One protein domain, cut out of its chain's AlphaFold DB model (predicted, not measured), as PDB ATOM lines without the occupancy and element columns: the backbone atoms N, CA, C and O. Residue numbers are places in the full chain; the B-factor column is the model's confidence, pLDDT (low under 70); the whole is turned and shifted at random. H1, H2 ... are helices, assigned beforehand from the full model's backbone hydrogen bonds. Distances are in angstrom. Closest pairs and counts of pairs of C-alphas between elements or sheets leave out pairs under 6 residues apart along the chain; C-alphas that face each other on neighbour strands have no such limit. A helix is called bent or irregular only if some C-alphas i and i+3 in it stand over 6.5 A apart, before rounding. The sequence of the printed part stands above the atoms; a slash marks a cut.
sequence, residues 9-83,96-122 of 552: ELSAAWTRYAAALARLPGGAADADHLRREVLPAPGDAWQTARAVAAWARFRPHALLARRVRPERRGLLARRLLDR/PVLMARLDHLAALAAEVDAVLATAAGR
ATOM      1  N   GLU A   9      51.482 -17.767  73.320       83.00
ATOM      2  CA  GLU A   9      52.028 -16.410  73.209       83.00
ATOM      3  C   GLU A   9      51.296 -15.414  74.118       83.00
ATOM      4  O   GLU A   9      51.944 -14.636  74.817       83.00
ATOM      5  N   LEU A  10      49.960 -15.462  74.161       82.31
ATOM      6  CA  LEU A  10      49.155 -14.562  74.985       82.31
ATOM      7  C   LEU A  10      49.323 -14.859  76.482       82.31
ATOM      8  O   LEU A  10      49.505 -13.941  77.284       82.31
ATOM      9  N   SER A  11      49.359 -16.140  76.864       85.44
ATOM     10  CA  SER A  11      49.663 -16.551  78.240       85.44
ATOM     11  C   SER A  11      51.061 -16.104  78.678       85.44
ATOM     12  O   SER A  11      51.235 -15.625  79.805       85.44
ATOM     13  N   ALA A  12      52.060 -16.208  77.796       87.25
ATOM     14  CA  ALA A  12      53.409 -15.722  78.070       87.25
ATOM     15  C   ALA A  12      53.447 -14.189  78.220       87.25
ATOM     16  O   ALA A  12      54.083 -13.688  79.152       87.25
ATOM     17  N   ALA A  13      52.732 -13.450  77.364       84.38
ATOM     18  CA  ALA A  13      52.647 -11.992  77.417       84.38
ATOM     19  C   ALA A  13      52.008 -11.497  78.729       84.38
ATOM     20  O   ALA A  13      52.603 -10.678  79.435       84.38
ATOM     21  N   TRP A  14      50.863 -12.056  79.142       87.19
ATOM     22  CA  TRP A  14      50.249 -11.705  80.430       87.19
ATOM     23  C   TRP A  14      51.103 -12.092  81.634       87.19
ATOM     24  O   TRP A  14      51.135 -11.360  82.623       87.19
ATOM     25  N   THR A  15      51.837 -13.204  81.562       89.88
ATOM     26  CA  THR A  15      52.743 -13.614  82.644       89.88
ATOM     27  C   THR A  15      53.893 -12.619  82.811       89.88
ATOM     28  O   THR A  15      54.190 -12.208  83.938       89.88
ATOM     29  N   ARG A  16      54.502 -12.163  81.705       91.75
ATOM     30  CA  ARG A  16      55.515 -11.093  81.731       91.75
ATOM     31  C   ARG A  16      54.939  -9.789  82.278       91.75
ATOM     32  O   ARG A  16      55.570  -9.162  83.130       91.75
ATOM     33  N   TYR A  17      53.728  -9.422  81.854       89.69
ATOM     34  CA  TYR A  17      53.042  -8.228  82.341       89.69
ATOM     35  C   TYR A  17      52.785  -8.282  83.854       89.69
ATOM     36  O   TYR A  17      53.141  -7.352  84.574       89.69
ATOM     37  N   ALA A  18      52.247  -9.394  84.366       90.56
ATOM     38  CA  ALA A  18      52.006  -9.589  85.795       90.56
ATOM     39  C   ALA A  18      53.306  -9.518  86.617       90.56
ATOM     40  O   ALA A  18      53.328  -8.951  87.710       90.56
ATOM     41  N   ALA A  19      54.406 -10.073  86.099       92.31
ATOM     42  CA  ALA A  19      55.714 -10.002  86.748       92.31
ATOM     43  C   ALA A  19      56.271  -8.566  86.789       92.31
ATOM     44  O   ALA A  19      56.825  -8.161  87.811       92.31
ATOM     45  N   ALA A  20      56.101  -7.788  85.716       87.88
ATOM     46  CA  ALA A  20      56.485  -6.376  85.680       87.88
ATOM     47  C   ALA A  20      55.613  -5.523  86.618       87.88
ATOM     48  O   ALA A  20      56.140  -4.720  87.388       87.88
ATOM     49  N   LEU A  21      54.299  -5.763  86.627       87.50
ATOM     50  CA  LEU A  21      53.336  -5.099  87.504       87.50
ATOM     51  C   LEU A  21      53.665  -5.322  88.987       87.50
ATOM     52  O   LEU A  21      53.673  -4.369  89.762       87.50
ATOM     53  N   ALA A  22      54.038  -6.546  89.375       92.31
ATOM     54  CA  ALA A  22      54.415  -6.876  90.752       92.31
ATOM     55  C   ALA A  22      55.656  -6.113  91.261       92.31
ATOM     56  O   ALA A  22      55.826  -5.964  92.469       92.31
ATOM     57  N   ARG A  23      56.516  -5.614  90.359       89.00
ATOM     58  CA  ARG A  23      57.719  -4.829  90.700       89.00
ATOM     59  C   ARG A  23      57.427  -3.343  90.935       89.00
ATOM     60  O   ARG A  23      58.336  -2.602  91.319       89.00
ATOM     61  N   LEU A  24      56.198  -2.878  90.694       84.56
ATOM     62  CA  LEU A  24      55.784  -1.522  91.057       84.56
ATOM     63  C   LEU A  24      55.486  -1.431  92.564       84.56
ATOM     64  O   LEU A  24      54.997  -2.403  93.144       84.56
ATOM     65  N   PRO A  25      55.712  -0.274  93.220       80.75
ATOM     66  CA  PRO A  25      55.327  -0.072  94.619       80.75
ATOM     67  C   PRO A  25      53.836  -0.369  94.827       80.75
ATOM     68  O   PRO A  25      53.000   0.251  94.184       80.75
ATOM     69  N   GLY A  26      53.482  -1.356  95.656       81.75
ATOM     70  CA  GLY A  26      52.094  -1.809  95.849       81.75
ATOM     71  C   GLY A  26      51.495  -2.611  94.680       81.75
ATOM     72  O   GLY A  26      50.316  -2.942  94.700       81.75
ATOM     73  N   GLY A  27      52.260  -2.904  93.626       86.31
ATOM     74  CA  GLY A  27      51.801  -3.603  92.416       86.31
ATOM     75  C   GLY A  27      51.551  -5.105  92.587       86.31
ATOM     76  O   GLY A  27      50.917  -5.714  91.732       86.31
ATOM     77  N   ALA A  28      51.996  -5.705  93.698       90.88
ATOM     78  CA  ALA A  28      51.795  -7.125  93.991       90.88
ATOM     79  C   ALA A  28      50.306  -7.520  94.024       90.88
ATOM     80  O   ALA A  28      49.926  -8.504  93.398       90.88
ATOM     81  N   ALA A  29      49.456  -6.705  94.659       87.50
ATOM     82  CA  ALA A  29      48.019  -6.969  94.741       87.50
ATOM     83  C   ALA A  29      47.321  -6.893  93.370       87.50
ATOM     84  O   ALA A  29      46.481  -7.736  93.063       87.50
ATOM     85  N   ASP A  30      47.690  -5.922  92.524       86.75
ATOM     86  CA  ASP A  30      47.152  -5.823  91.160       86.75
ATOM     87  C   ASP A  30      47.659  -6.976  90.274       86.75
ATOM     88  O   ASP A  30      46.898  -7.507  89.466       86.75
ATOM     89  N   ALA A  31      48.910  -7.418  90.448       90.62
ATOM     90  CA  ALA A  31      49.448  -8.581  89.744       90.62
ATOM     91  C   ALA A  31      48.742  -9.885  90.144       90.62
ATOM     92  O   ALA A  31      48.431 -10.699  89.276       90.62
ATOM     93  N   ASP A  32      48.443 -10.078  91.430       91.19
ATOM     94  CA  ASP A  32      47.670 -11.232  91.901       91.19
ATOM     95  C   ASP A  32      46.221 -11.191  91.411       91.19
ATOM     96  O   ASP A  32      45.658 -12.222  91.045       91.19
ATOM     97  N   HIS A  33      45.622 -10.002  91.337       88.12
ATOM     98  CA  HIS A  33      44.293  -9.831  90.760       88.12
ATOM     99  C   HIS A  33      44.287 -10.187  89.266       88.12
ATOM    100  O   HIS A  33      43.460 -10.990  88.839       88.12
ATOM    101  N   LEU A  34      45.251  -9.681  88.491       88.50
ATOM    102  CA  LEU A  34      45.411 -10.028  87.077       88.50
ATOM    103  C   LEU A  34      45.597 -11.546  86.881       88.50
ATOM    104  O   LEU A  34      44.996 -12.133  85.981       88.50
ATOM    105  N   ARG A  35      46.378 -12.204  87.752       91.50
ATOM    106  CA  ARG A  35      46.571 -13.666  87.731       91.50
ATOM    107  C   ARG A  35      45.297 -14.460  87.987       91.50
ATOM    108  O   ARG A  35      45.172 -15.553  87.447       91.50
ATOM    109  N   ARG A  36      44.375 -13.938  88.796       88.12
ATOM    110  CA  ARG A  36      43.106 -14.610  89.105       88.12
ATOM    111  C   ARG A  36      42.026 -14.358  88.061       88.12
ATOM    112  O   ARG A  36      41.288 -15.281  87.750       88.12
ATOM    113  N   GLU A  37      41.937 -13.142  87.530       82.69
ATOM    114  CA  GLU A  37      40.826 -12.747  86.652       82.69
ATOM    115  C   GLU A  37      41.120 -12.920  85.157       82.69
ATOM    116  O   GLU A  37      40.192 -13.120  84.380       82.69
ATOM    117  N   VAL A  38      42.387 -12.824  84.733       83.75
ATOM    118  CA  VAL A  38      42.741 -12.762  83.299       83.75
ATOM    119  C   VAL A  38      43.541 -13.978  82.834       83.75
ATOM    120  O   VAL A  38      43.294 -14.504  81.752       83.75
ATOM    121  N   LEU A  39      44.490 -14.449  83.647       79.62
ATOM    122  CA  LEU A  39      45.387 -15.550  83.274       79.62
ATOM    123  C   LEU A  39      44.760 -16.957  83.195       79.62
ATOM    124  O   LEU A  39      45.293 -17.753  82.416       79.62
ATOM    125  N   PRO A  40      43.686 -17.321  83.929       84.31
ATOM    126  CA  PRO A  40      43.056 -18.620  83.729       84.31
ATOM    127  C   PRO A  40      42.571 -18.766  82.283       84.31
ATOM    128  O   PRO A  40      42.020 -17.829  81.707       84.31
ATOM    129  N   ALA A  41      42.788 -19.940  81.687       69.56
ATOM    130  CA  ALA A  41      42.287 -20.228  80.350       69.56
ATOM    131  C   ALA A  41      40.746 -20.229  80.371       69.56
ATOM    132  O   ALA A  41      40.165 -20.981  81.158       69.56
ATOM    133  N   PRO A  42      40.072 -19.415  79.542       71.19
ATOM    134  CA  PRO A  42      38.624 -19.363  79.513       71.19
ATOM    135  C   PRO A  42      38.086 -20.680  78.954       71.19
ATOM    136  O   PRO A  42      38.513 -21.146  77.900       71.19
ATOM    137  N   GLY A  43      37.144 -21.291  79.667       69.25
ATOM    138  CA  GLY A  43      36.455 -22.506  79.231       69.25
ATOM    139  C   GLY A  43      35.383 -22.246  78.168       69.25
ATOM    140  O   GLY A  43      34.969 -23.167  77.461       69.25
ATOM    141  N   ASP A  44      34.940 -20.995  78.029       72.50
ATOM    142  CA  ASP A  44      33.904 -20.577  77.088       72.50
ATOM    143  C   ASP A  44      34.069 -19.106  76.650       72.50
ATOM    144  O   ASP A  44      34.882 -18.350  77.183       72.50
ATOM    145  N   ALA A  45      33.274 -18.693  75.658       59.72
ATOM    146  CA  ALA A  45      33.317 -17.342  75.094       59.72
ATOM    147  C   ALA A  45      32.965 -16.238  76.110       59.72
ATOM    148  O   ALA A  45      33.433 -15.105  75.975       59.72
ATOM    149  N   TRP A  46      32.171 -16.556  77.136       59.62
ATOM    150  CA  TRP A  46      31.793 -15.608  78.181       59.62
ATOM    151  C   TRP A  46      32.966 -15.328  79.124       59.62
ATOM    152  O   TRP A  46      33.248 -14.174  79.447       59.62
ATOM    153  N   GLN A  47      33.711 -16.365  79.510       66.25
ATOM    154  CA  GLN A  47      34.935 -16.227  80.297       66.25
ATOM    155  C   GLN A  47      36.019 -15.461  79.528       66.25
ATOM    156  O   GLN A  47      36.685 -14.606  80.112       66.25
ATOM    157  N   THR A  48      36.134 -15.676  78.213       69.25
ATOM    158  CA  THR A  48      37.027 -14.896  77.338       69.25
ATOM    159  C   THR A  48      36.664 -13.412  77.359       69.25
ATOM    160  O   THR A  48      37.532 -12.567  77.574       69.25
ATOM    161  N   ALA A  49      35.381 -13.078  77.185       64.25
ATOM    162  CA  ALA A  49      34.913 -11.694  77.206       64.25
ATOM    163  C   ALA A  49      35.163 -11.021  78.567       64.25
ATOM    164  O   ALA A  49      35.622  -9.879  78.616       64.25
ATOM    165  N   ARG A  50      34.935 -11.740  79.675       68.31
ATOM    166  CA  ARG A  50      35.209 -11.242  81.032       68.31
ATOM    167  C   ARG A  50      36.690 -10.959  81.272       68.31
ATOM    168  O   ARG A  50      37.015  -9.895  81.790       68.31
ATOM    169  N   ALA A  51      37.578 -11.867  80.873       71.00
ATOM    170  CA  ALA A  51      39.021 -11.682  81.014       71.00
ATOM    171  C   ALA A  51      39.533 -10.491  80.181       71.00
ATOM    172  O   ALA A  51      40.334  -9.687  80.660       71.00
ATOM    173  N   VAL A  52      39.014 -10.322  78.960       75.69
ATOM    174  CA  VAL A  52      39.340  -9.179  78.090       75.69
ATOM    175  C   VAL A  52      38.801  -7.860  78.660       75.69
ATOM    176  O   VAL A  52      39.500  -6.850  78.626       75.69
ATOM    177  N   ALA A  53      37.600  -7.848  79.241       70.44
ATOM    178  CA  ALA A  53      37.070  -6.669  79.926       70.44
ATOM    179  C   ALA A  53      37.887  -6.315  81.183       70.44
ATOM    180  O   ALA A  53      38.188  -5.147  81.431       70.44
ATOM    181  N   ALA A  54      38.306  -7.320  81.957       74.06
ATOM    182  CA  ALA A  54      39.130  -7.127  83.145       74.06
ATOM    183  C   ALA A  54      40.513  -6.544  82.801       74.06
ATOM    184  O   ALA A  54      41.013  -5.698  83.544       74.06
ATOM    185  N   TRP A  55      41.099  -6.913  81.655       83.25
ATOM    186  CA  TRP A  55      42.377  -6.373  81.168       83.25
ATOM    187  C   TRP A  55      42.407  -4.837  81.101       83.25
ATOM    188  O   TRP A  55      43.411  -4.231  81.483       83.25
ATOM    189  N   ALA A  56      41.300  -4.186  80.721       75.69
ATOM    190  CA  ALA A  56      41.218  -2.724  80.642       75.69
ATOM    191  C   ALA A  56      41.559  -2.035  81.978       75.69
ATOM    192  O   ALA A  56      42.190  -0.978  81.997       75.69
ATOM    193  N   ARG A  57      41.225  -2.671  83.109       80.12
ATOM    194  CA  ARG A  57      41.493  -2.149  84.460       80.12
ATOM    195  C   ARG A  57      42.976  -2.181  84.813       80.12
ATOM    196  O   ARG A  57      43.428  -1.371  85.623       80.12
ATOM    197  N   PHE A  58      43.738  -3.092  84.213       81.19
ATOM    198  CA  PHE A  58      45.163  -3.271  84.487       81.19
ATOM    199  C   PHE A  58      46.059  -2.468  83.559       81.19
ATOM    200  O   PHE A  58      47.260  -2.475  83.777       81.19
ATOM    201  N   ARG A  59      45.520  -1.741  82.573       80.06
ATOM    202  CA  ARG A  59      46.348  -0.919  81.687       80.06
ATOM    203  C   ARG A  59      47.099   0.178  82.462       80.06
ATOM    204  O   ARG A  59      46.577   0.699  83.452       80.06
ATOM    205  N   PRO A  60      48.296   0.594  82.000       75.38
ATOM    206  CA  PRO A  60      49.123   1.573  82.708       75.38
ATOM    207  C   PRO A  60      48.387   2.873  83.061       75.38
ATOM    208  O   PRO A  60      48.503   3.350  84.186       75.38
ATOM    209  N   HIS A  61      47.560   3.411  82.157       70.50
ATOM    210  CA  HIS A  61      46.776   4.625  82.421       70.50
ATOM    211  C   HIS A  61      45.746   4.431  83.549       70.50
ATOM    212  O   HIS A  61      45.617   5.293  84.417       70.50
ATOM    213  N   ALA A  62      45.065   3.283  83.589       71.38
ATOM    214  CA  ALA A  62      44.080   2.959  84.618       71.38
ATOM    215  C   ALA A  62      44.745   2.709  85.983       71.38
ATOM    216  O   ALA A  62      44.217   3.104  87.024       71.38
ATOM    217  N   LEU A  63      45.933   2.095  86.000       72.56
ATOM    218  CA  LEU A  63      46.739   1.933  87.215       72.56
ATOM    219  C   LEU A  63      47.204   3.283  87.775       72.56
ATOM    220  O   LEU A  63      47.169   3.501  88.987       72.56
ATOM    221  N   LEU A  64      47.600   4.206  86.902       64.81
ATOM    222  CA  LEU A  64      48.060   5.536  87.295       64.81
ATOM    223  C   LEU A  64      46.921   6.428  87.775       64.81
ATOM    224  O   LEU A  64      47.065   7.084  88.806       64.81
ATOM    225  N   ALA A  65      45.764   6.383  87.113       63.06
ATOM    226  CA  ALA A  65      44.565   7.078  87.570       63.06
ATOM    227  C   ALA A  65      44.175   6.664  89.000       63.06
ATOM    228  O   ALA A  65      43.776   7.507  89.803       63.06
ATOM    229  N   ARG A  66      44.356   5.386  89.358       68.31
ATOM    230  CA  ARG A  66      44.064   4.874  90.708       68.31
ATOM    231  C   ARG A  66      45.090   5.289  91.767       68.31
ATOM    232  O   ARG A  66      44.726   5.423  92.929       68.31
ATOM    233  N   ARG A  67      46.358   5.482  91.393       64.12
ATOM    234  CA  ARG A  67      47.477   5.628  92.349       64.12
ATOM    235  C   ARG A  67      48.023   7.044  92.484       64.12
ATOM    236  O   ARG A  67      48.645   7.366  93.493       64.12
ATOM    237  N   VAL A  68      47.808   7.894  91.487       56.22
ATOM    238  CA  VAL A  68      48.262   9.285  91.500       56.22
ATOM    239  C   VAL A  68      47.177  10.151  92.141       56.22
ATOM    240  O   VAL A  68      46.000  10.044  91.775       56.22
ATOM    241  N   ARG A  69      47.560  11.008  93.103       52.50
ATOM    242  CA  ARG A  69      46.652  12.010  93.694       52.50
ATOM    243  C   ARG A  69      45.995  12.833  92.575       52.50
ATOM    244  O   ARG A  69      46.700  13.152  91.616       52.50
ATOM    245  N   PRO A  70      44.703  13.194  92.681       49.09
ATOM    246  CA  PRO A  70      43.952  13.870  91.617       49.09
ATOM    247  C   PRO A  70      44.703  15.036  90.957       49.09
ATOM    248  O   PRO A  70      44.771  15.115  89.735       49.09
ATOM    249  N   GLU A  71      45.382  15.842  91.770       43.06
ATOM    250  CA  GLU A  71      46.152  17.030  91.383       43.06
ATOM    251  C   GLU A  71      47.336  16.752  90.437       43.06
ATOM    252  O   GLU A  71      47.764  17.634  89.701       43.06
ATOM    253  N   ARG A  72      47.877  15.525  90.420       50.38
ATOM    254  CA  ARG A  72      49.041  15.148  89.590       50.38
ATOM    255  C   ARG A  72      48.674  14.258  88.396       50.38
ATOM    256  O   ARG A  72      49.549  13.901  87.608       50.38
ATOM    257  N   ARG A  73      47.390  13.900  88.239       56.97
ATOM    258  CA  ARG A  73      46.911  12.971  87.194       56.97
ATOM    259  C   ARG A  73      47.046  13.539  85.783       56.97
ATOM    260  O   ARG A  73      47.495  12.818  84.899       56.97
ATOM    261  N   GLY A  74      46.715  14.817  85.583       53.34
ATOM    262  CA  GLY A  74      46.774  15.457  84.261       53.34
ATOM    263  C   GLY A  74      48.195  15.543  83.698       53.34
ATOM    264  O   GLY A  74      48.415  15.312  82.512       53.34
ATOM    265  N   LEU A  75      49.174  15.788  84.571       54.19
ATOM    266  CA  LEU A  75      50.585  15.892  84.206       54.19
ATOM    267  C   LEU A  75      51.212  14.543  83.848       54.19
ATOM    268  O   LEU A  75      51.935  14.433  82.859       54.19
ATOM    269  N   LEU A  76      50.896  13.498  84.614       52.62
ATOM    270  CA  LEU A  76      51.434  12.164  84.359       52.62
ATOM    271  C   LEU A  76      50.770  11.487  83.146       52.62
ATOM    272  O   LEU A  76      51.438  10.774  82.400       52.62
ATOM    273  N   ALA A  77      49.472  11.738  82.924       52.22
ATOM    274  CA  ALA A  77      48.748  11.265  81.746       52.22
ATOM    275  C   ALA A  77      49.270  11.921  80.456       52.22
ATOM    276  O   ALA A  77      49.512  11.211  79.483       52.22
ATOM    277  N   ARG A  78      49.535  13.240  80.476       53.50
ATOM    278  CA  ARG A  78      50.176  13.949  79.353       53.50
ATOM    279  C   ARG A  78      51.528  13.346  78.991       53.50
ATOM    280  O   ARG A  78      51.759  13.065  77.828       53.50
ATOM    281  N   ARG A  79      52.384  13.030  79.969       57.22
ATOM    282  CA  ARG A  79      53.724  12.469  79.703       57.22
ATOM    283  C   ARG A  79      53.709  11.085  79.035       57.22
ATOM    284  O   ARG A  79      54.631  10.760  78.297       57.22
ATOM    285  N   LEU A  80      52.688  10.266  79.295       51.78
ATOM    286  CA  LEU A  80      52.547   8.939  78.677       51.78
ATOM    287  C   LEU A  80      51.911   8.982  77.286       51.78
ATOM    288  O   LEU A  80      52.112   8.057  76.498       51.78
ATOM    289  N   LEU A  81      51.146  10.038  77.001       52.69
ATOM    290  CA  LEU A  81      50.543  10.292  75.695       52.69
ATOM    291  C   LEU A  81      51.525  11.030  74.766       52.69
ATOM    292  O   LEU A  81      51.667  10.654  73.603       52.69
ATOM    293  N   ASP A  82      52.274  11.995  75.299       53.16
ATOM    294  CA  ASP A  82      53.244  12.814  74.571       53.16
ATOM    295  C   ASP A  82      54.614  12.126  74.508       53.16
ATOM    296  O   ASP A  82      55.579  12.475  75.194       53.16
ATOM    297  N   ARG A  83      54.724  11.131  73.625       49.44
ATOM    298  CA  ARG A  83      56.025  10.604  73.198       49.44
ATOM    299  C   ARG A  83      56.785  11.674  72.397       49.44
ATOM    300  O   ARG A  83      56.672  11.730  71.179       49.44
ATOM    301  N   PRO A  96      63.186   8.464  88.458       68.25
ATOM    302  CA  PRO A  96      63.558   7.965  87.134       68.25
ATOM    303  C   PRO A  96      63.400   6.446  87.008       68.25
ATOM    304  O   PRO A  96      63.072   5.935  85.936       68.25
ATOM    305  N   VAL A  97      63.574   5.716  88.116       70.44
ATOM    306  CA  VAL A  97      63.406   4.263  88.174       70.44
ATOM    307  C   VAL A  97      61.931   3.886  88.058       70.44
ATOM    308  O   VAL A  97      61.598   2.918  87.373       70.44
ATOM    309  N   LEU A  98      61.028   4.644  88.685       72.38
ATOM    310  CA  LEU A  98      59.586   4.429  88.555       72.38
ATOM    311  C   LEU A  98      59.107   4.718  87.129       72.38
ATOM    312  O   LEU A  98      58.333   3.932  86.584       72.38
ATOM    313  N   MET A  99      59.599   5.793  86.510       72.81
ATOM    314  CA  MET A  99      59.252   6.138  85.127       72.81
ATOM    315  C   MET A  99      59.720   5.067  84.139       72.81
ATOM    316  O   MET A  99      58.907   4.563  83.369       72.81
ATOM    317  N   ALA A 100      60.968   4.602  84.251       74.00
ATOM    318  CA  ALA A 100      61.473   3.507  83.421       74.00
ATOM    319  C   ALA A 100      60.659   2.205  83.595       74.00
ATOM    320  O   ALA A 100      60.446   1.458  82.637       74.00
ATOM    321  N   ARG A 101      60.158   1.928  84.809       76.69
ATOM    322  CA  ARG A 101      59.272   0.777  85.065       76.69
ATOM    323  C   ARG A 101      57.890   0.947  84.431       76.69
ATOM    324  O   ARG A 101      57.336  -0.042  83.956       76.69
ATOM    325  N   LEU A 102      57.334   2.159  84.415       73.56
ATOM    326  CA  LEU A 102      56.051   2.452  83.764       73.56
ATOM    327  C   LEU A 102      56.156   2.373  82.238       73.56
ATOM    328  O   LEU A 102      55.267   1.801  81.608       73.56
ATOM    329  N   ASP A 103      57.259   2.846  81.661       73.94
ATOM    330  CA  ASP A 103      57.531   2.731  80.223       73.94
ATOM    331  C   ASP A 103      57.677   1.263  79.801       73.94
ATOM    332  O   ASP A 103      57.078   0.824  78.816       73.94
ATOM    333  N   HIS A 104      58.394   0.462  80.598       79.12
ATOM    334  CA  HIS A 104      58.483  -0.982  80.387       79.12
ATOM    335  C   HIS A 104      57.107  -1.665  80.476       79.12
ATOM    336  O   HIS A 104      56.783  -2.522  79.653       79.12
ATOM    337  N   LEU A 105      56.263  -1.258  81.432       75.69
ATOM    338  CA  LEU A 105      54.904  -1.782  81.568       75.69
ATOM    339  C   LEU A 105      54.015  -1.390  80.373       75.69
ATOM    340  O   LEU A 105      53.214  -2.202  79.917       75.69
ATOM    341  N   ALA A 106      54.168  -0.180  79.831       75.25
ATOM    342  CA  ALA A 106      53.446   0.262  78.639       75.25
ATOM    343  C   ALA A 106      53.850  -0.515  77.380       75.25
ATOM    344  O   ALA A 106      52.980  -0.885  76.591       75.25
ATOM    345  N   ALA A 107      55.138  -0.830  77.220       75.81
ATOM    346  CA  ALA A 107      55.610  -1.682  76.132       75.81
ATOM    347  C   ALA A 107      55.010  -3.100  76.213       75.81
ATOM    348  O   ALA A 107      54.527  -3.622  75.211       75.81
ATOM    349  N   LEU A 108      54.960  -3.692  77.412       75.81
ATOM    350  CA  LEU A 108      54.342  -5.009  77.619       75.81
ATOM    351  C   LEU A 108      52.818  -4.988  77.410       75.81
ATOM    352  O   LEU A 108      52.257  -5.964  76.921       75.81
ATOM    353  N   ALA A 109      52.134  -3.888  77.749       75.19
ATOM    354  CA  ALA A 109      50.704  -3.745  77.464       75.19
ATOM    355  C   ALA A 109      50.423  -3.728  75.952       75.19
ATOM    356  O   ALA A 109      49.496  -4.395  75.498       75.19
ATOM    357  N   ALA A 110      51.248  -3.016  75.178       74.06
ATOM    358  CA  ALA A 110      51.134  -2.976  73.723       74.06
ATOM    359  C   ALA A 110      51.370  -4.357  73.085       74.06
ATOM    360  O   ALA A 110      50.696  -4.712  72.122       74.06
ATOM    361  N   GLU A 111      52.284  -5.155  73.648       80.31
ATOM    362  CA  GLU A 111      52.497  -6.545  73.233       80.31
ATOM    363  C   GLU A 111      51.236  -7.400  73.451       80.31
ATOM    364  O   GLU A 111      50.790  -8.088  72.533       80.31
ATOM    365  N   VAL A 112      50.617  -7.316  74.634       72.25
ATOM    366  CA  VAL A 112      49.357  -8.017  74.940       72.25
ATOM    367  C   VAL A 112      48.239  -7.597  73.978       72.25
ATOM    368  O   VAL A 112      47.543  -8.454  73.434       72.25
ATOM    369  N   ASP A 113      48.087  -6.294  73.730       74.94
ATOM    370  CA  ASP A 113      47.057  -5.761  72.832       74.94
ATOM    371  C   ASP A 113      47.262  -6.232  71.379       74.94
ATOM    372  O   ASP A 113      46.294  -6.590  70.705       74.94
ATOM    373  N   ALA A 114      48.510  -6.309  70.906       72.69
ATOM    374  CA  ALA A 114      48.833  -6.811  69.571       72.69
ATOM    375  C   ALA A 114      48.503  -8.306  69.406       72.69
ATOM    376  O   ALA A 114      47.946  -8.724  68.383       72.69
ATOM    377  N   VAL A 115      48.795  -9.122  70.426       73.25
ATOM    378  CA  VAL A 115      48.455 -10.553  70.414       73.25
ATOM    379  C   VAL A 115      46.933 -10.750  70.471       73.25
ATOM    380  O   VAL A 115      46.398 -11.568  69.721       73.25
ATOM    381  N   LEU A 116      46.215  -9.960  71.279       71.12
ATOM    382  CA  LEU A 116      44.747  -9.978  71.333       71.12
ATOM    383  C   LEU A 116      44.110  -9.585  69.993       71.12
ATOM    384  O   LEU A 116      43.202 -10.274  69.525       71.12
ATOM    385  N   ALA A 117      44.607  -8.527  69.346       68.75
ATOM    386  CA  ALA A 117      44.135  -8.094  68.031       68.75
ATOM    387  C   ALA A 117      44.305  -9.196  66.972       68.75
ATOM    388  O   ALA A 117      43.387  -9.471  66.196       68.75
ATOM    389  N   THR A 118      45.444  -9.892  67.002       68.25
ATOM    390  CA  THR A 118      45.720 -11.032  66.116       68.25
ATOM    391  C   THR A 118      44.787 -12.216  66.405       68.25
ATOM    392  O   THR A 118      44.319 -12.886  65.482       68.25
ATOM    393  N   ALA A 119      44.465 -12.465  67.679       61.53
ATOM    394  CA  ALA A 119      43.559 -13.535  68.088       61.53
ATOM    395  C   ALA A 119      42.096 -13.274  67.682       61.53
ATOM    396  O   ALA A 119      41.403 -14.212  67.288       61.53
ATOM    397  N   ALA A 120      41.617 -12.026  67.708       56.62
ATOM    398  CA  ALA A 120      40.238 -11.702  67.321       56.62
ATOM    399  C   ALA A 120      39.935 -11.887  65.835       56.62
ATOM    400  O   ALA A 120      38.801 -12.207  65.487       56.62
ATOM    401  N   GLY A 121      40.948 -11.810  64.969       50.62
ATOM    402  CA  GLY A 121      40.813 -12.209  63.566       50.62
ATOM    403  C   GLY A 121      40.415 -13.683  63.374       50.62
ATOM    404  O   GLY A 121      39.955 -14.050  62.297       50.62
ATOM    405  N   ARG A 122      40.550 -14.533  64.408       44.41
ATOM    406  CA  ARG A 122      40.188 -15.964  64.385       44.41
ATOM    407  C   ARG A 122      38.812 -16.285  64.987       44.41
ATOM    408  O   ARG A 122      38.381 -17.430  64.884       44.41
TER     409      ARG A 122
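AT A GLANCE: This is residues 9 to 83 and 96 to 122 of the 552 residues of an uncharacterized protein of Fimbriiglobus ruber (UniProt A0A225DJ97). Four helices run side by side along the long axis, in the order H6, H1, H2, H3, each opposite to the next; the small hairpin H4-H5 sits at one end. The 102 printed residues hold six named helices, H1 to H6, and no named strand: all helix, compact, radius of gyration of the C-alphas 14.1 A, spans 42 by 27 by 22 A.

IN THESE COORDINATES: Find C-alpha 9 at (52.028, -16.410, 73.209), where H1, residues 9 to 22, begins. H2 is 27 to 37, H3 45 to 58, H4 60 to 67, H5 70 to 81; H6, 96 to 120, runs 36.4 A to (40.238, -11.702, 67.321).

HOW THE PARTS SIT: H1 touches H6 (C-alphas 13 and 112, 5.7 A; 22 degrees) and H2 (22 and 28, 4.2 A; 31 degrees). H2 touches H3 (37 and 51, 6.0 A). H4 touches H6 at a steep 50 degrees. Backbone O to N i+4 pairs fall short in H3, 7 of 10, and irregular H5, 6 of 8.

THE WHOLE: Residues 84 to 95 are cut, 16.1 A across. Confidence is low at 64 to 83.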